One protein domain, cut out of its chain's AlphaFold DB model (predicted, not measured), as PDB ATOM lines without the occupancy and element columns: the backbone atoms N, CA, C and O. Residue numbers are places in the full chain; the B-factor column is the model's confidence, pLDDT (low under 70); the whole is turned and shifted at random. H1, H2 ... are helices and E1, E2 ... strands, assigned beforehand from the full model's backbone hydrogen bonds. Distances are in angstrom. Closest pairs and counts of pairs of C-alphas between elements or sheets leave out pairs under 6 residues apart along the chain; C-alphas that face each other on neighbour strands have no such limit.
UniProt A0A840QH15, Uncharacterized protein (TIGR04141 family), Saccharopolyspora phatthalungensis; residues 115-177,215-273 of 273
ATOM      1  N   ASP A 115     -52.954  -7.768   3.867       91.25
ATOM      2  CA  ASP A 115     -51.622  -8.347   3.955       91.25
ATOM      3  C   ASP A 115     -51.617  -9.656   4.747       91.25
ATOM      4  O   ASP A 115     -50.586 -10.316   4.778       91.25
ATOM      5  N   PHE A 116     -52.732 -10.075   5.353       95.00
ATOM      6  CA  PHE A 116     -52.796 -11.267   6.208       95.00
ATOM      7  C   PHE A 116     -52.263 -12.542   5.541       95.00
ATOM      8  O   PHE A 116     -51.336 -13.173   6.048       95.00
ATOM      9  N   GLY A 117     -52.820 -12.921   4.388       94.69
ATOM     10  CA  GLY A 117     -52.402 -14.139   3.696       94.69
ATOM     11  C   GLY A 117     -50.963 -14.047   3.198       94.69
ATOM     12  O   GLY A 117     -50.213 -15.013   3.314       94.69
ATOM     13  N   LEU A 118     -50.561 -12.879   2.690       93.62
ATOM     14  CA  LEU A 118     -49.187 -12.628   2.259       93.62
ATOM     15  C   LEU A 118     -48.210 -12.729   3.441       93.62
ATOM     16  O   LEU A 118     -47.205 -13.415   3.336       93.62
ATOM     17  N   THR A 119     -48.540 -12.132   4.585       94.19
ATOM     18  CA  THR A 119     -47.755 -12.175   5.832       94.19
ATOM     19  C   THR A 119     -47.485 -13.616   6.252       94.19
ATOM     20  O   THR A 119     -46.338 -13.954   6.549       94.19
ATOM     21  N   PHE A 120     -48.509 -14.474   6.220       95.56
ATOM     22  CA  PHE A 120     -48.343 -15.904   6.476       95.56
ATOM     23  C   PHE A 120     -47.439 -16.566   5.429       95.56
ATOM     24  O   PHE A 120     -46.497 -17.272   5.783       95.56
ATOM     25  N   ALA A 121     -47.690 -16.325   4.138       93.50
ATOM     26  CA  ALA A 121     -46.933 -16.957   3.060       93.50
ATOM     27  C   ALA A 121     -45.433 -16.636   3.128       93.50
ATOM     28  O   ALA A 121     -44.625 -17.545   2.998       93.50
ATOM     29  N   LEU A 122     -45.052 -15.389   3.417       91.81
ATOM     30  CA  LEU A 122     -43.641 -14.993   3.532       91.81
ATOM     31  C   LEU A 122     -42.897 -15.683   4.685       91.81
ATOM     32  O   LEU A 122     -41.670 -15.691   4.693       91.81
ATOM     33  N   ARG A 123     -43.625 -16.225   5.666       93.81
ATOM     34  CA  ARG A 123     -43.075 -16.878   6.865       93.81
ATOM     35  C   ARG A 123     -43.115 -18.402   6.783       93.81
ATOM     36  O   ARG A 123     -42.267 -19.054   7.374       93.81
ATOM     37  N   ALA A 124     -44.094 -18.959   6.069       92.94
ATOM     38  CA  ALA A 124     -44.347 -20.399   6.035       92.94
ATOM     39  C   ALA A 124     -44.007 -21.078   4.703       92.94
ATOM     40  O   ALA A 124     -43.831 -22.295   4.679       92.94
ATOM     41  N   VAL A 125     -43.999 -20.340   3.586       90.75
ATOM     42  CA  VAL A 125     -43.732 -20.933   2.273       90.75
ATOM     43  C   VAL A 125     -42.242 -21.201   2.123       90.75
ATOM     44  O   VAL A 125     -41.425 -20.300   2.293       90.75
ATOM     45  N   ASP A 126     -41.912 -22.435   1.751       88.69
ATOM     46  CA  ASP A 126     -40.561 -22.813   1.355       88.69
ATOM     47  C   ASP A 126     -40.204 -22.081   0.044       88.69
ATOM     48  O   ASP A 126     -40.890 -22.292  -0.971       88.69
ATOM     49  N   PRO A 127     -39.171 -21.214   0.038       85.81
ATOM     50  CA  PRO A 127     -38.780 -20.433  -1.134       85.81
ATOM     51  C   PRO A 127     -38.395 -21.304  -2.332       85.81
ATOM     52  O   PRO A 127     -38.561 -20.852  -3.461       85.81
ATOM     53  N   ASP A 128     -37.952 -22.548  -2.124       85.69
ATOM     54  CA  ASP A 128     -37.588 -23.479  -3.199       85.69
ATOM     55  C   ASP A 128     -38.796 -24.180  -3.832       85.69
ATOM     56  O   ASP A 128     -38.693 -24.860  -4.857       85.69
ATOM     57  N   SER A 129     -39.980 -23.952  -3.266       85.00
ATOM     58  CA  SER A 129     -41.235 -24.592  -3.650       85.00
ATOM     59  C   SER A 129     -42.298 -23.612  -4.166       85.00
ATOM     60  O   SER A 129     -43.477 -23.977  -4.308       85.00
ATOM     61  N   VAL A 130     -41.919 -22.360  -4.439       84.38
ATOM     62  CA  VAL A 130     -42.862 -21.321  -4.858       84.38
ATOM     63  C   VAL A 130     -43.476 -21.684  -6.205       84.38
ATOM     64  O   VAL A 130     -42.802 -21.873  -7.213       84.38
ATOM     65  N   CYS A 131     -44.801 -21.804  -6.219       82.19
ATOM     66  CA  CYS A 131     -45.577 -22.223  -7.382       82.19
ATOM     67  C   CYS A 131     -46.507 -21.130  -7.925       82.19
ATOM     68  O   CYS A 131     -47.115 -21.322  -8.980       82.19
ATOM     69  N   GLY A 132     -46.603 -19.978  -7.256       82.38
ATOM     70  CA  GLY A 132     -47.356 -18.835  -7.758       82.38
ATOM     71  C   GLY A 132     -46.909 -17.507  -7.159       82.38
ATOM     72  O   GLY A 132     -46.780 -17.401  -5.944       82.38
ATOM     73  N   ILE A 133     -46.725 -16.484  -7.996       84.38
ATOM     74  CA  ILE A 133     -46.514 -15.098  -7.556       84.38
ATOM     75  C   ILE A 133     -47.377 -14.158  -8.394       84.38
ATOM     76  O   ILE A 133     -47.452 -14.285  -9.616       84.38
ATOM     77  N   THR A 134     -48.043 -13.208  -7.738       83.00
ATOM     78  CA  THR A 134     -48.721 -12.087  -8.406       83.00
ATOM     79  C   THR A 134     -48.071 -10.784  -7.988       83.00
ATOM     80  O   THR A 134     -47.962 -10.499  -6.794       83.00
ATOM     81  N   SER A 135     -47.677  -9.979  -8.969       82.19
ATOM     82  CA  SER A 135     -47.039  -8.689  -8.738       82.19
ATOM     83  C   SER A 135     -47.579  -7.606  -9.665       82.19
ATOM     84  O   SER A 135     -48.070  -7.895 -10.756       82.19
ATOM     85  N   LYS A 136     -47.497  -6.350  -9.232       79.12
ATOM     86  CA  LYS A 136     -47.839  -5.178 -10.039       79.12
ATOM     87  C   LYS A 136     -46.599  -4.324 -10.255       79.12
ATOM     88  O   LYS A 136     -45.891  -4.019  -9.296       79.12
ATOM     89  N   VAL A 137     -46.359  -3.927 -11.503       73.50
ATOM     90  CA  VAL A 137     -45.266  -3.008 -11.847       73.50
ATOM     91  C   VAL A 137     -45.694  -1.582 -11.502       73.50
ATOM     92  O   VAL A 137     -46.780  -1.142 -11.885       73.50
ATOM     93  N   LEU A 138     -44.858  -0.860 -10.756       68.12
ATOM     94  CA  LEU A 138     -45.122   0.535 -10.393       68.12
ATOM     95  C   LEU A 138     -45.189   1.427 -11.644       68.12
ATOM     96  O   LEU A 138     -44.431   1.243 -12.591       68.12
ATOM     97  N   GLY A 139     -46.126   2.378 -11.670       65.06
ATOM     98  CA  GLY A 139     -46.309   3.302 -12.799       65.06
ATOM     99  C   GLY A 139     -46.960   2.695 -14.050       65.06
ATOM    100  O   GLY A 139     -47.290   3.430 -14.976       65.06
ATOM    101  N   GLN A 140     -47.213   1.381 -14.078       63.09
ATOM    102  CA  GLN A 140     -47.903   0.716 -15.182       63.09
ATOM    103  C   GLN A 140     -49.228   0.093 -14.727       63.09
ATOM    104  O   GLN A 140     -49.363  -0.443 -13.627       63.09
ATOM    105  N   GLY A 141     -50.225   0.093 -15.615       69.25
ATOM    106  CA  GLY A 141     -51.468  -0.676 -15.457       69.25
ATOM    107  C   GLY A 141     -51.274  -2.184 -15.658       69.25
ATOM    108  O   GLY A 141     -52.184  -2.856 -16.131       69.25
ATOM    109  N   ARG A 142     -50.076  -2.707 -15.367       74.69
ATOM    110  CA  ARG A 142     -49.648  -4.067 -15.689       74.69
ATOM    111  C   ARG A 142     -49.535  -4.918 -14.425       74.69
ATOM    112  O   ARG A 142     -48.818  -4.564 -13.489       74.69
ATOM    113  N   THR A 143     -50.207  -6.065 -14.451       78.69
ATOM    114  CA  THR A 143     -50.125  -7.118 -13.432       78.69
ATOM    115  C   THR A 143     -49.452  -8.336 -14.046       78.69
ATOM    116  O   THR A 143     -49.918  -8.845 -15.062       78.69
ATOM    117  N   ASP A 144     -48.386  -8.814 -13.413       76.44
ATOM    118  CA  ASP A 144     -47.683 -10.029 -13.805       76.44
ATOM    119  C   ASP A 144     -48.082 -11.175 -12.863       76.44
ATOM    120  O   ASP A 144     -47.980 -11.056 -11.637       76.44
ATOM    121  N   ILE A 145     -48.537 -12.289 -13.443       79.81
ATOM    122  CA  ILE A 145     -48.888 -13.524 -12.736       79.81
ATOM    123  C   ILE A 145     -47.968 -14.627 -13.248       79.81
ATOM    124  O   ILE A 145     -48.036 -14.996 -14.420       79.81
ATOM    125  N   THR A 146     -47.155 -15.184 -12.358       77.81
ATOM    126  CA  THR A 146     -46.314 -16.347 -12.650       77.81
ATOM    127  C   THR A 146     -46.895 -17.561 -11.943       77.81
ATOM    128  O   THR A 146     -47.136 -17.511 -10.740       77.81
ATOM    129  N   MET A 147     -47.126 -18.650 -12.679       74.69
ATOM    130  CA  MET A 147     -47.591 -19.931 -12.138       74.69
ATOM    131  C   MET A 147     -46.661 -21.050 -12.592       74.69
ATOM    132  O   MET A 147     -46.440 -21.224 -13.789       74.69
ATOM    133  N   ILE A 148     -46.149 -21.825 -11.639       78.25
ATOM    134  CA  ILE A 148     -45.214 -22.923 -11.887       78.25
ATOM    135  C   ILE A 148     -45.794 -24.190 -11.256       78.25
ATOM    136  O   ILE A 148     -45.680 -24.373 -10.045       78.25
ATOM    137  N   PRO A 149     -46.415 -25.091 -12.040       66.19
ATOM    138  CA  PRO A 149     -47.101 -26.269 -11.505       66.19
ATOM    139  C   PRO A 149     -46.237 -27.162 -10.595       66.19
ATOM    140  O   PRO A 149     -46.765 -27.756  -9.652       66.19
ATOM    141  N   GLY A 150     -44.925 -27.226 -10.856       67.31
ATOM    142  CA  GLY A 150     -43.951 -28.015 -10.091       67.31
ATOM    143  C   GLY A 150     -43.314 -27.308  -8.891       67.31
ATOM    144  O   GLY A 150     -42.642 -27.973  -8.112       67.31
ATOM    145  N   GLY A 151     -43.543 -26.002  -8.713       72.00
ATOM    146  CA  GLY A 151     -42.730 -25.175  -7.818       72.00
ATOM    147  C   GLY A 151     -41.354 -24.853  -8.412       72.00
ATOM    148  O   GLY A 151     -40.880 -25.532  -9.323       72.00
ATOM    149  N   MET A 152     -40.747 -23.771  -7.941       75.88
ATOM    150  CA  MET A 152     -39.395 -23.343  -8.295       75.88
ATOM    151  C   MET A 152     -38.863 -22.426  -7.195       75.88
ATOM    152  O   MET A 152     -39.648 -21.782  -6.497       75.88
ATOM    153  N   SER A 153     -37.538 -22.326  -7.096       73.25
ATOM    154  CA  SER A 153     -36.890 -21.334  -6.242       73.25
ATOM    155  C   SER A 153     -37.276 -19.910  -6.621       73.25
ATOM    156  O   SER A 153     -37.252 -19.542  -7.798       73.25
ATOM    157  N   VAL A 154     -37.579 -19.092  -5.610       70.62
ATOM    158  CA  VAL A 154     -37.832 -17.647  -5.758       70.62
ATOM    159  C   VAL A 154     -36.684 -16.959  -6.487       70.62
ATOM    160  O   VAL A 154     -36.931 -16.083  -7.303       70.62
ATOM    161  N   SER A 155     -35.447 -17.403  -6.264       64.88
ATOM    162  CA  SER A 155     -34.252 -16.864  -6.926       64.88
ATOM    163  C   SER A 155     -34.279 -16.978  -8.460       64.88
ATOM    164  O   SER A 155     -33.638 -16.188  -9.149       64.88
ATOM    165  N   MET A 156     -35.025 -17.944  -9.008       67.31
ATOM    166  CA  MET A 156     -35.177 -18.149 -10.456       67.31
ATOM    167  C   MET A 156     -36.361 -17.377 -11.048       67.31
ATOM    168  O   MET A 156     -36.472 -17.238 -12.269       67.31
ATOM    169  N   LEU A 157     -37.260 -16.876 -10.201       62.78
ATOM    170  CA  LEU A 157     -38.296 -15.941 -10.598       62.78
ATOM    171  C   LEU A 157     -37.610 -14.575 -10.678       62.78
ATOM    172  O   LEU A 157     -37.275 -14.025  -9.640       62.78
ATOM    173  N   ASP A 158     -37.369 -14.038 -11.882       64.00
ATOM    174  CA  ASP A 158     -36.774 -12.703 -12.125       64.00
ATOM    175  C   ASP A 158     -37.676 -11.562 -11.589       64.00
ATOM    176  O   ASP A 158     -38.236 -10.733 -12.313       64.00
ATOM    177  N   ILE A 159     -37.907 -11.560 -10.279       62.81
ATOM    178  CA  ILE A 159     -38.682 -10.581  -9.542       62.81
ATOM    179  C   ILE A 159     -37.685  -9.518  -9.137       62.81
ATOM    180  O   ILE A 159     -37.023  -9.601  -8.107       62.81
ATOM    181  N   LYS A 160     -37.574  -8.506  -9.993       58.84
ATOM    182  CA  LYS A 160     -36.752  -7.331  -9.717       58.84
ATOM    183  C   LYS A 160     -37.244  -6.659  -8.435       58.84
ATOM    184  O   LYS A 160     -38.318  -6.053  -8.419       58.84
ATOM    185  N   GLU A 161     -36.423  -6.785  -7.398       56.47
ATOM    186  CA  GLU A 161     -36.673  -6.509  -5.977       56.47
ATOM    187  C   GLU A 161     -37.232  -5.098  -5.683       56.47
ATOM    188  O   GLU A 161     -37.878  -4.888  -4.662       56.47
ATOM    189  N   TYR A 162     -37.066  -4.139  -6.607       53.22
ATOM    190  CA  TYR A 162     -37.373  -2.720  -6.376       53.22
ATOM    191  C   TYR A 162     -38.393  -2.084  -7.340       53.22
ATOM    192  O   TYR A 162     -38.683  -0.897  -7.220       53.22
ATOM    193  N   LEU A 163     -38.959  -2.838  -8.294       56.91
ATOM    194  CA  LEU A 163     -39.899  -2.293  -9.300       56.91
ATOM    195  C   LEU A 163     -41.302  -2.913  -9.242       56.91
ATOM    196  O   LEU A 163     -42.182  -2.554 -10.034       56.91
ATOM    197  N   ARG A 164     -41.518  -3.864  -8.329       67.62
ATOM    198  CA  ARG A 164     -42.730  -4.682  -8.282       67.62
ATOM    199  C   ARG A 164     -43.288  -4.756  -6.871       67.62
ATOM    200  O   ARG A 164     -42.583  -5.114  -5.938       67.62
ATOM    201  N   ILE A 165     -44.583  -4.496  -6.741       75.12
ATOM    202  CA  ILE A 165     -45.322  -4.792  -5.514       75.12
ATOM    203  C   ILE A 165     -45.847  -6.215  -5.628       75.12
ATOM    204  O   ILE A 165     -46.677  -6.501  -6.495       75.12
ATOM    205  N   VAL A 166     -45.371  -7.111  -4.767       81.69
ATOM    206  CA  VAL A 166     -45.893  -8.476  -4.675       81.69
ATOM    207  C   VAL A 166     -47.162  -8.463  -3.827       81.69
ATOM    208  O   VAL A 166     -47.181  -7.979  -2.701       81.69
ATOM    209  N   HIS A 167     -48.246  -8.989  -4.391       83.12
ATOM    210  CA  HIS A 167     -49.558  -9.048  -3.745       83.12
ATOM    211  C   HIS A 167     -49.927 -10.449  -3.271       83.12
ATOM    212  O   HIS A 167     -50.856 -10.602  -2.476       83.12
ATOM    213  N   LYS A 168     -49.269 -11.471  -3.821       87.19
ATOM    214  CA  LYS A 168     -49.649 -12.861  -3.613       87.19
ATOM    215  C   LYS A 168     -48.455 -13.788  -3.789       87.19
ATOM    216  O   LYS A 168     -47.742 -13.646  -4.785       87.19
ATOM    217  N   VAL A 169     -48.293 -14.738  -2.873       89.00
ATOM    218  CA  VAL A 169     -47.286 -15.808  -2.921       89.00
ATOM    219  C   VAL A 169     -47.963 -17.139  -2.604       89.00
ATOM    220  O   VAL A 169     -48.687 -17.260  -1.619       89.00
ATOM    221  N   ALA A 170     -47.714 -18.143  -3.440       89.81
ATOM    222  CA  ALA A 170     -48.196 -19.504  -3.274       89.81
ATOM    223  C   ALA A 170     -47.040 -20.499  -3.364       89.81
ATOM    224  O   ALA A 170     -46.185 -20.386  -4.242       89.81
ATOM    225  N   GLY A 171     -47.047 -21.518  -2.513       89.88
ATOM    226  CA  GLY A 171     -45.987 -22.523  -2.465       89.88
ATOM    227  C   GLY A 171     -46.301 -23.655  -1.502       89.88
ATOM    228  O   GLY A 171     -47.400 -23.722  -0.936       89.88
ATOM    229  N   ALA A 172     -45.357 -24.580  -1.363       90.19
ATOM    230  CA  ALA A 172     -45.429 -25.569  -0.304       90.19
ATOM    231  C   ALA A 172     -45.123 -24.920   1.043       90.19
ATOM    232  O   ALA A 172     -44.308 -24.009   1.136       90.19
ATOM    233  N   ILE A 173     -45.778 -25.418   2.082       90.12
ATOM    234  CA  ILE A 173     -45.442 -25.122   3.468       90.12
ATOM    235  C   ILE A 173     -44.955 -26.411   4.126       90.12
ATOM    236  O   ILE A 173     -45.519 -27.491   3.898       90.12
ATOM    237  N   ALA A 174     -43.912 -26.286   4.935       77.94
ATOM    238  CA  ALA A 174     -43.367 -27.349   5.765       77.94
ATOM    239  C   ALA A 174     -43.399 -26.907   7.233       77.94
ATOM    240  O   ALA A 174     -43.452 -25.715   7.522       77.94
ATOM    241  N   ASP A 175     -43.416 -27.875   8.147       81.38
ATOM    242  CA  ASP A 175     -43.220 -27.647   9.586       81.38
ATOM    243  C   ASP A 175     -44.230 -26.707  10.280       81.38
ATOM    244  O   ASP A 175     -43.941 -26.141  11.332       81.38
ATOM    245  N   ILE A 176     -45.447 -26.588   9.733       88.12
ATOM    246  CA  ILE A 176     -46.581 -25.905  10.381       88.12
ATOM    247  C   ILE A 176     -47.556 -26.942  10.949       88.12
ATOM    248  O   ILE A 176     -47.964 -27.878  10.244       88.12
ATOM    249  N   ASP A 177     -47.962 -26.774  12.210       90.69
ATOM    250  CA  ASP A 177     -48.803 -27.738  12.930       90.69
ATOM    251  C   ASP A 177     -50.306 -27.575  12.626       90.69
ATOM    252  O   ASP A 177     -51.119 -27.236  13.486       90.69
ATOM    253  N   VAL A 215     -51.940 -20.557  12.477       97.25
ATOM    254  CA  VAL A 215     -51.763 -19.516  11.452       97.25
ATOM    255  C   VAL A 215     -51.440 -18.158  12.081       97.25
ATOM    256  O   VAL A 215     -50.527 -17.467  11.618       97.25
ATOM    257  N   ALA A 216     -52.164 -17.770  13.132       97.06
ATOM    258  CA  ALA A 216     -51.926 -16.523  13.853       97.06
ATOM    259  C   ALA A 216     -50.534 -16.509  14.500       97.06
ATOM    260  O   ALA A 216     -49.795 -15.534  14.341       97.06
ATOM    261  N   ARG A 217     -50.146 -17.617  15.139       96.94
ATOM    262  CA  ARG A 217     -48.836 -17.813  15.761       96.94
ATOM    263  C   ARG A 217     -47.702 -17.648  14.753       96.94
ATOM    264  O   ARG A 217     -46.786 -16.869  14.994       96.94
ATOM    265  N   VAL A 218     -47.791 -18.299  13.591       95.56
ATOM    266  CA  VAL A 218     -46.813 -18.138  12.501       95.56
ATOM    267  C   VAL A 218     -46.696 -16.674  12.089       95.56
ATOM    268  O   VAL A 218     -45.589 -16.160  11.973       95.56
ATOM    269  N   CYS A 219     -47.815 -15.967  11.915       94.44
ATOM    270  CA  CYS A 219     -47.783 -14.556  11.524       94.44
ATOM    271  C   CYS A 219     -47.111 -13.647  12.568       94.44
ATOM    272  O   CYS A 219     -46.517 -12.639  12.189       94.44
ATOM    273  N   GLN A 220     -47.232 -13.972  13.858       93.06
ATOM    274  CA  GLN A 220     -46.722 -13.157  14.966       93.06
ATOM    275  C   GLN A 220     -45.272 -13.491  15.337       93.06
ATOM    276  O   GLN A 220     -44.481 -12.588  15.603       93.06
ATOM    277  N   GLU A 221     -44.922 -14.775  15.370       92.81
ATOM    278  CA  GLU A 221     -43.668 -15.259  15.955       92.81
ATOM    279  C   GLU A 221     -42.578 -15.523  14.915       92.81
ATOM    280  O   GLU A 221     -41.389 -15.404  15.221       92.81
ATOM    281  N   HIS A 222     -42.947 -15.913  13.691       91.00
ATOM    282  CA  HIS A 222     -41.962 -16.277  12.676       91.00
ATOM    283  C   HIS A 222     -41.464 -15.040  11.937       91.00
ATOM    284  O   HIS A 222     -42.222 -14.124  11.600       91.00
ATOM    285  N   ARG A 223     -40.162 -15.024  11.649       88.50
ATOM    286  CA  ARG A 223     -39.579 -14.025  10.753       88.50
ATOM    287  C   ARG A 223     -39.874 -14.413   9.303       88.50
ATOM    288  O   ARG A 223     -39.909 -15.608   9.012       88.50
ATOM    289  N   PRO A 224     -40.069 -13.438   8.399       87.75
ATOM    290  CA  PRO A 224     -40.088 -13.722   6.971       87.75
ATOM    291  C   PRO A 224     -38.838 -14.504   6.562       87.75
ATOM    292  O   PRO A 224     -37.752 -14.262   7.096       87.75
ATOM    293  N   HIS A 225     -38.985 -15.420   5.609       86.94
ATOM    294  CA  HIS A 225     -37.840 -16.108   5.033       86.94
ATOM    295  C   HIS A 225     -36.893 -15.071   4.398       86.94
ATOM    296  O   HIS A 225     -37.390 -14.180   3.705       86.94
ATOM    297  N   PRO A 226     -35.560 -15.156   4.584       84.94
ATOM    298  CA  PRO A 226     -34.616 -14.183   4.022       84.94
ATOM    299  C   PRO A 226     -34.812 -13.932   2.520       84.94
ATOM    300  O   PRO A 226     -34.885 -12.785   2.090       84.94
ATOM    301  N   ASP A 227     -35.028 -14.998   1.745       83.56
ATOM    302  CA  ASP A 227     -35.266 -14.922   0.292       83.56
ATOM    303  C   ASP A 227     -36.622 -14.305  -0.103       83.56
ATOM    304  O   ASP A 227     -36.880 -14.060  -1.279       83.56
ATOM    305  N   LEU A 228     -37.507 -14.063   0.865       83.12
ATOM    306  CA  LEU A 228     -38.835 -13.472   0.682       83.12
ATOM    307  C   LEU A 228     -38.998 -12.131   1.417       83.12
ATOM    308  O   LEU A 228     -39.990 -11.434   1.202       83.12
ATOM    309  N   GLU A 229     -38.033 -11.731   2.252       82.38
ATOM    310  CA  GLU A 229     -38.090 -10.512   3.071       82.38
ATOM    311  C   GLU A 229     -38.276  -9.250   2.219       82.38
ATOM    312  O   GLU A 229     -38.963  -8.308   2.620       82.38
ATOM    313  N   PHE A 230     -37.723  -9.247   1.004       78.31
ATOM    314  CA  PHE A 230     -37.825  -8.120   0.084       78.31
ATOM    315  C   PHE A 230     -39.271  -7.701  -0.210       78.31
ATOM    316  O   PHE A 230     -39.541  -6.520  -0.431       78.31
ATOM    317  N   VAL A 231     -40.218  -8.644  -0.149       79.81
ATOM    318  CA  VAL A 231     -41.645  -8.378  -0.355       79.81
ATOM    319  C   VAL A 231     -42.209  -7.439   0.714       79.81
ATOM    320  O   VAL A 231     -43.125  -6.667   0.431       79.81
ATOM    321  N   GLU A 232     -41.674  -7.454   1.938       77.69
ATOM    322  CA  GLU A 232     -42.148  -6.564   3.001       77.69
ATOM    323  C   GLU A 232     -41.579  -5.143   2.902       77.69
ATOM    324  O   GLU A 232     -42.143  -4.237   3.518       77.69
ATOM    325  N   ARG A 233     -40.517  -4.921   2.113       74.19
ATOM    326  CA  ARG A 233     -39.816  -3.625   2.031       74.19
ATOM    327  C   ARG A 233     -40.630  -2.541   1.324       74.19
ATOM    328  O   ARG A 233     -40.498  -1.370   1.666       74.19
ATOM    329  N   VAL A 234     -41.480  -2.913   0.361       70.56
ATOM    330  CA  VAL A 234     -42.318  -1.972  -0.401       70.56
ATOM    331  C   VAL A 234     -43.780  -2.392  -0.313       70.56
ATOM    332  O   VAL A 234     -44.205  -3.362  -0.940       70.56
ATOM    333  N   LYS A 235     -44.579  -1.625   0.437       73.88
ATOM    334  CA  LYS A 235     -46.022  -1.857   0.590       73.88
ATOM    335  C   LYS A 235     -46.829  -0.637   0.141       73.88
ATOM    336  O   LYS A 235     -46.417   0.493   0.401       73.88
ATOM    337  N   PRO A 236     -47.999  -0.834  -0.494       74.44
ATOM    338  CA  PRO A 236     -48.918   0.264  -0.751       74.44
ATOM    339  C   PRO A 236     -49.356   0.915   0.564       74.44
ATOM    340  O   PRO A 236     -49.794   0.219   1.484       74.44
ATOM    341  N   VAL A 237     -49.333   2.245   0.623       77.75
ATOM    342  CA  VAL A 237     -50.047   2.977   1.674       77.75
ATOM    343  C   VAL A 237     -51.539   2.835   1.388       77.75
ATOM    344  O   VAL A 237     -52.010   3.220   0.322       77.75
ATOM    345  N   ARG A 238     -52.285   2.224   2.312       72.81
ATOM    346  CA  ARG A 238     -53.733   1.982   2.147       72.81
ATOM    347  C   ARG A 238     -54.601   2.791   3.107       72.81
ATOM    348  O   ARG A 238     -55.804   2.915   2.888       72.81
ATOM    349  N   ASN A 239     -54.013   3.328   4.175       78.81
ATOM    350  CA  ASN A 239     -54.735   4.150   5.136       78.81
ATOM    351  C   ASN A 239     -55.099   5.492   4.484       78.81
ATOM    352  O   ASN A 239     -54.212   6.250   4.105       78.81
ATOM    353  N   LYS A 240     -56.401   5.781   4.357       77.56
ATOM    354  CA  LYS A 240     -56.890   7.015   3.722       77.56
ATOM    355  C   LYS A 240     -56.440   8.282   4.439       77.56
ATOM    356  O   LYS A 240     -56.124   9.247   3.765       77.56
ATOM    357  N   ALA A 241     -56.387   8.279   5.769       78.75
ATOM    358  CA  ALA A 241     -55.909   9.438   6.517       78.75
ATOM    359  C   ALA A 241     -54.423   9.681   6.231       78.75
ATOM    360  O   ALA A 241     -54.045  10.800   5.915       78.75
ATOM    361  N   THR A 242     -53.607   8.624   6.238       83.94
ATOM    362  CA  THR A 242     -52.193   8.721   5.854       83.94
ATOM    363  C   THR A 242     -52.031   9.190   4.411       83.94
ATOM    364  O   THR A 242     -51.212  10.064   4.171       83.94
ATOM    365  N   MET A 243     -52.808   8.655   3.461       84.75
ATOM    366  CA  MET A 243     -52.777   9.119   2.067       84.75
ATOM    367  C   MET A 243     -53.127  10.604   1.970       84.75
ATOM    368  O   MET A 243     -52.351  11.349   1.397       84.75
ATOM    369  N   ASN A 244     -54.205  11.050   2.617       85.56
ATOM    370  CA  ASN A 244     -54.592  12.461   2.615       85.56
ATOM    371  C   ASN A 244     -53.499  13.356   3.216       85.56
ATOM    372  O   ASN A 244     -53.184  14.390   2.646       85.56
ATOM    373  N   THR A 245     -52.882  12.955   4.333       88.19
ATOM    374  CA  THR A 245     -51.765  13.705   4.927       88.19
ATOM    375  C   THR A 245     -50.557  13.767   3.991       88.19
ATOM    376  O   THR A 245     -49.886  14.794   3.922       88.19
ATOM    377  N   LEU A 246     -50.260  12.679   3.276       87.31
ATOM    378  CA  LEU A 246     -49.176  12.646   2.292       87.31
ATOM    379  C   LEU A 246     -49.493  13.517   1.069       87.31
ATOM    380  O   LEU A 246     -48.599  14.213   0.594       87.31
ATOM    381  N   ASP A 247     -50.740  13.513   0.598       88.25
ATOM    382  CA  ASP A 247     -51.207  14.351  -0.510       88.25
ATOM    383  C   ASP A 247     -51.144  15.840  -0.132       88.25
ATOM    384  O   ASP A 247     -50.607  16.643  -0.889       88.25
ATOM    385  N   GLU A 248     -51.591  16.207   1.073       89.31
ATOM    386  CA  GLU A 248     -51.483  17.574   1.601       89.31
ATOM    387  C   GLU A 248     -50.019  18.029   1.710       89.31
ATOM    388  O   GLU A 248     -49.673  19.138   1.296       89.31
ATOM    389  N   ALA A 249     -49.137  17.164   2.224       86.69
ATOM    390  CA  ALA A 249     -47.711  17.459   2.322       86.69
ATOM    391  C   ALA A 249     -47.059  17.625   0.939       86.69
ATOM    392  O   ALA A 249     -46.211  18.501   0.757       86.69
ATOM    393  N   LEU A 250     -47.454  16.807  -0.041       87.50
ATOM    394  CA  LEU A 250     -46.984  16.925  -1.418       87.50
ATOM    395  C   LEU A 250     -47.444  18.246  -2.046       87.50
ATOM    396  O   LEU A 250     -46.620  18.969  -2.607       87.50
ATOM    397  N   ASP A 251     -48.724  18.588  -1.907       89.81
ATOM    398  CA  ASP A 251     -49.297  19.833  -2.419       89.81
ATOM    399  C   ASP A 251     -48.599  21.071  -1.846       89.81
ATOM    400  O   ASP A 251     -48.343  22.039  -2.571       89.81
ATOM    401  N   ASP A 252     -48.249  21.051  -0.560       89.25
ATOM    402  CA  ASP A 252     -47.545  22.159   0.080       89.25
ATOM    403  C   ASP A 252     -46.129  22.364  -0.469       89.25
ATOM    404  O   ASP A 252     -45.727  23.511  -0.685       89.25
ATOM    405  N   VAL A 253     -45.390  21.285  -0.752       89.69
ATOM    406  CA  VAL A 253     -44.055  21.385  -1.367       89.69
ATOM    407  C   VAL A 253     -44.144  21.785  -2.842       89.69
ATOM    408  O   VAL A 253     -43.318  22.563  -3.319       89.69
ATOM    409  N   LEU A 254     -45.156  21.308  -3.573       87.06
ATOM    410  CA  LEU A 254     -45.388  21.712  -4.965       87.06
ATOM    411  C   LEU A 254     -45.783  23.191  -5.084       87.06
ATOM    412  O   LEU A 254     -45.442  23.840  -6.073       87.06
ATOM    413  N   ARG A 255     -46.484  23.739  -4.083       88.75
ATOM    414  CA  ARG A 255     -46.869  25.157  -4.028       88.75
ATOM    415  C   ARG A 255     -45.701  26.069  -3.648       88.75
ATOM    416  O   ARG A 255     -45.640  27.199  -4.130       88.75
ATOM    417  N   ASP A 256     -44.808  25.605  -2.779       87.56
ATOM    418  CA  ASP A 256     -43.658  26.364  -2.293       87.56
ATOM    419  C   ASP A 256     -42.437  25.441  -2.113       87.56
ATOM    420  O   ASP A 256     -42.307  24.771  -1.082       87.56
ATOM    421  N   PRO A 257     -41.496  25.443  -3.079       78.94
ATOM    422  CA  PRO A 257     -40.301  24.599  -3.045       78.94
ATOM    423  C   PRO A 257     -39.364  24.857  -1.856       78.94
ATOM    424  O   PRO A 257     -38.404  24.119  -1.663       78.94
ATOM    425  N   THR A 258     -39.596  25.910  -1.068       80.56
ATOM    426  CA  THR A 258     -38.823  26.177   0.153       80.56
ATOM    427  C   THR A 258     -39.341  25.407   1.372       80.56
ATOM    428  O   THR A 258     -38.629  25.299   2.371       80.56
ATOM    429  N   ARG A 259     -40.549  24.827   1.296       76.69
ATOM    430  CA  ARG A 259     -41.186  24.061   2.384       76.69
ATOM    431  C   ARG A 259     -40.732  22.610   2.475       76.69
ATOM    432  O   ARG A 259     -41.046  21.934   3.450       76.69
ATOM    433  N   GLY A 260     -39.993  22.129   1.482       78.38
ATOM    434  CA  GLY A 260     -39.470  20.774   1.467       78.38
ATOM    435  C   GLY A 260     -38.871  20.411   0.121       78.38
ATOM    436  O   GLY A 260     -38.831  21.215  -0.805       78.38
ATOM    437  N   GLN A 261     -38.410  19.172   0.012       76.12
ATOM    438  CA  GLN A 261     -37.890  18.624  -1.230       76.12
ATOM    439  C   GLN A 261     -38.708  17.391  -1.600       76.12
ATOM    440  O   GLN A 261     -38.788  16.441  -0.824       76.12
ATOM    441  N   VAL A 262     -39.294  17.394  -2.798       74.00
ATOM    442  CA  VAL A 262     -39.841  16.176  -3.399       74.00
ATOM    443  C   VAL A 262     -38.701  15.484  -4.128       74.00
ATOM    444  O   VAL A 262     -38.087  16.057  -5.027       74.00
ATOM    445  N   THR A 263     -38.419  14.249  -3.739       69.00
ATOM    446  CA  THR A 263     -37.524  13.364  -4.479       69.00
ATOM    447  C   THR A 263     -38.267  12.084  -4.819       69.00
ATOM    448  O   THR A 263     -39.154  11.657  -4.074       69.00
ATOM    449  N   ALA A 264     -37.930  11.461  -5.945       63.22
ATOM    450  CA  ALA A 264     -38.462  10.144  -6.247       63.22
ATOM    451  C   ALA A 264     -37.854   9.132  -5.263       63.22
ATOM    452  O   ALA A 264     -36.644   8.934  -5.229       63.22
ATOM    453  N   ALA A 265     -38.703   8.486  -4.462       62.25
ATOM    454  CA  ALA A 265     -38.310   7.431  -3.522       62.25
ATOM    455  C   ALA A 265     -38.313   6.029  -4.171       62.25
ATOM    456  O   ALA A 265     -38.575   5.024  -3.515       62.25
ATOM    457  N   VAL A 266     -38.050   5.966  -5.477       54.59
ATOM    458  CA  VAL A 266     -37.905   4.734  -6.268       54.59
ATOM    459  C   VAL A 266     -36.496   4.775  -6.867       54.59
ATOM    460  O   VAL A 266     -36.084   5.876  -7.240       54.59
ATOM    461  N   PRO A 267     -35.725   3.669  -6.945       48.62
ATOM    462  CA  PRO A 267     -34.321   3.761  -7.331       48.62
ATOM    463  C   PRO A 267     -34.216   4.322  -8.751       48.62
ATOM    464  O   PRO A 267     -34.637   3.684  -9.715       48.62
ATOM    465  N   ILE A 268     -33.691   5.542  -8.857       43.41
ATOM    466  CA  ILE A 268     -33.531   6.298 -10.107       43.41
ATOM    467  C   ILE A 268     -32.551   5.611 -11.073       43.41
ATOM    468  O   ILE A 268     -32.576   5.892 -12.268       43.41
ATOM    469  N   ASP A 269     -31.768   4.641 -10.601       46.25
ATOM    470  CA  ASP A 269     -30.699   3.992 -11.369       46.25
ATOM    471  C   ASP A 269     -31.184   3.114 -12.544       46.25
ATOM    472  O   ASP A 269     -30.363   2.519 -13.243       46.25
ATOM    473  N   HIS A 270     -32.496   3.010 -12.795       45.28
ATOM    474  CA  HIS A 270     -33.059   2.116 -13.820       45.28
ATOM    475  C   HIS A 270     -34.112   2.744 -14.746       45.28
ATOM    476  O   HIS A 270     -34.828   2.010 -15.428       45.28
ATOM    477  N   LEU A 271     -34.224   4.075 -14.804       42.06
ATOM    478  CA  LEU A 271     -35.014   4.735 -15.859       42.06
ATOM    479  C   LEU A 271     -34.243   4.891 -17.183       42.06
ATOM    480  O   LEU A 271     -34.876   5.101 -18.213       42.06
ATOM    481  N   ASP A 272     -32.922   4.689 -17.167       39.06
ATOM    482  CA  ASP A 272     -32.064   4.687 -18.354       39.06
ATOM    483  C   ASP A 272     -31.547   3.266 -18.656       39.06
ATOM    484  O   ASP A 272     -30.420   2.906 -18.310       39.06
ATOM    485  N   SER A 273     -32.375   2.438 -19.303       37.66
ATOM    486  CA  SER A 273     -31.924   1.254 -20.058       37.66
ATOM    487  C   SER A 273     -32.927   0.850 -21.129       37.66
ATOM    488  O   SER A 273     -34.095   0.610 -20.741       37.66
TER     489      SER A 273
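What this domain is: This is residues 115 to 177 and 215 to 273 of the 273 residues of the protein "Uncharacterized protein (TIGR04141 family)" of Saccharopolyspora phatthalungensis (UniProt A0A840QH15). A small, twisted sheet, E2 E1 E3, has H1 beside its E3 edge, H2 packed on H1 beyond, and short H3 over one face. H4 lies far out on an arm away from the sheet, and an unnamed tail, residues 256 to 273, folds back from its end. The 122 printed residues hold H1 E1 E2 E3 H2 H3 H4 in chain order, a mixed class; the sheet is antiparallel throughout. The whole is loose, radius of gyration of the C-alphas 17.7 A, spanning 55 by 38 by 23 A.

How they stand to each other: Start at inner strand E1, residues 130 to 137. With E2, residues 143 to 152, it forms an antiparallel hairpin; look for N 146 and O 133, 2.9 A apart, within hydrogen-bond range. On E1's other side is antiparallel E3, residues 164 to 173, with N 170 and O 132 at 2.8 A. E2 bends by 103 degrees at residue 149. H1, residues 116 to 124, is on the sheet but over none of its strands, its height of 4.5 A only just above the sheet's level; its closest C-alphas to E3 are Ala 124 and Ile 173, 5.5 A. H2, residues 215 to 221, touches H1 at a steep tilt of 67 degrees, closest C-alphas Phe 120 and Cys 219, 5.3 A. H3, residues 230 to 233, is on the same face as H1, only just over E3 with 3 C-alphas; the C-alphas of Val 166 and Val 231 are closest, 6.1 A. H4, residues 240 to 255, is apart from H3 and E3. Every O i to N i+4 pair is within range in H2 and H4, 4 of 5 in H1; H3 is too short for one.

Where its parts are: Find C-alpha 116 at (-52.796, -11.267, 6.208), where H1 begins. E1 measures 19.7 A, E2 20.1 A and E3 23.7 A. H4 runs 22.1 A to C-alpha 255 at (-46.869, 25.157, -4.028).

The domain as a whole: Residues 178 to 214 are cut out, leaving 8.9 A between C-alphas 177 and 215. The E2 to E3 link is long. Confidence is under 70 at 27 residues, among them 155 to 164 and 263 to 273.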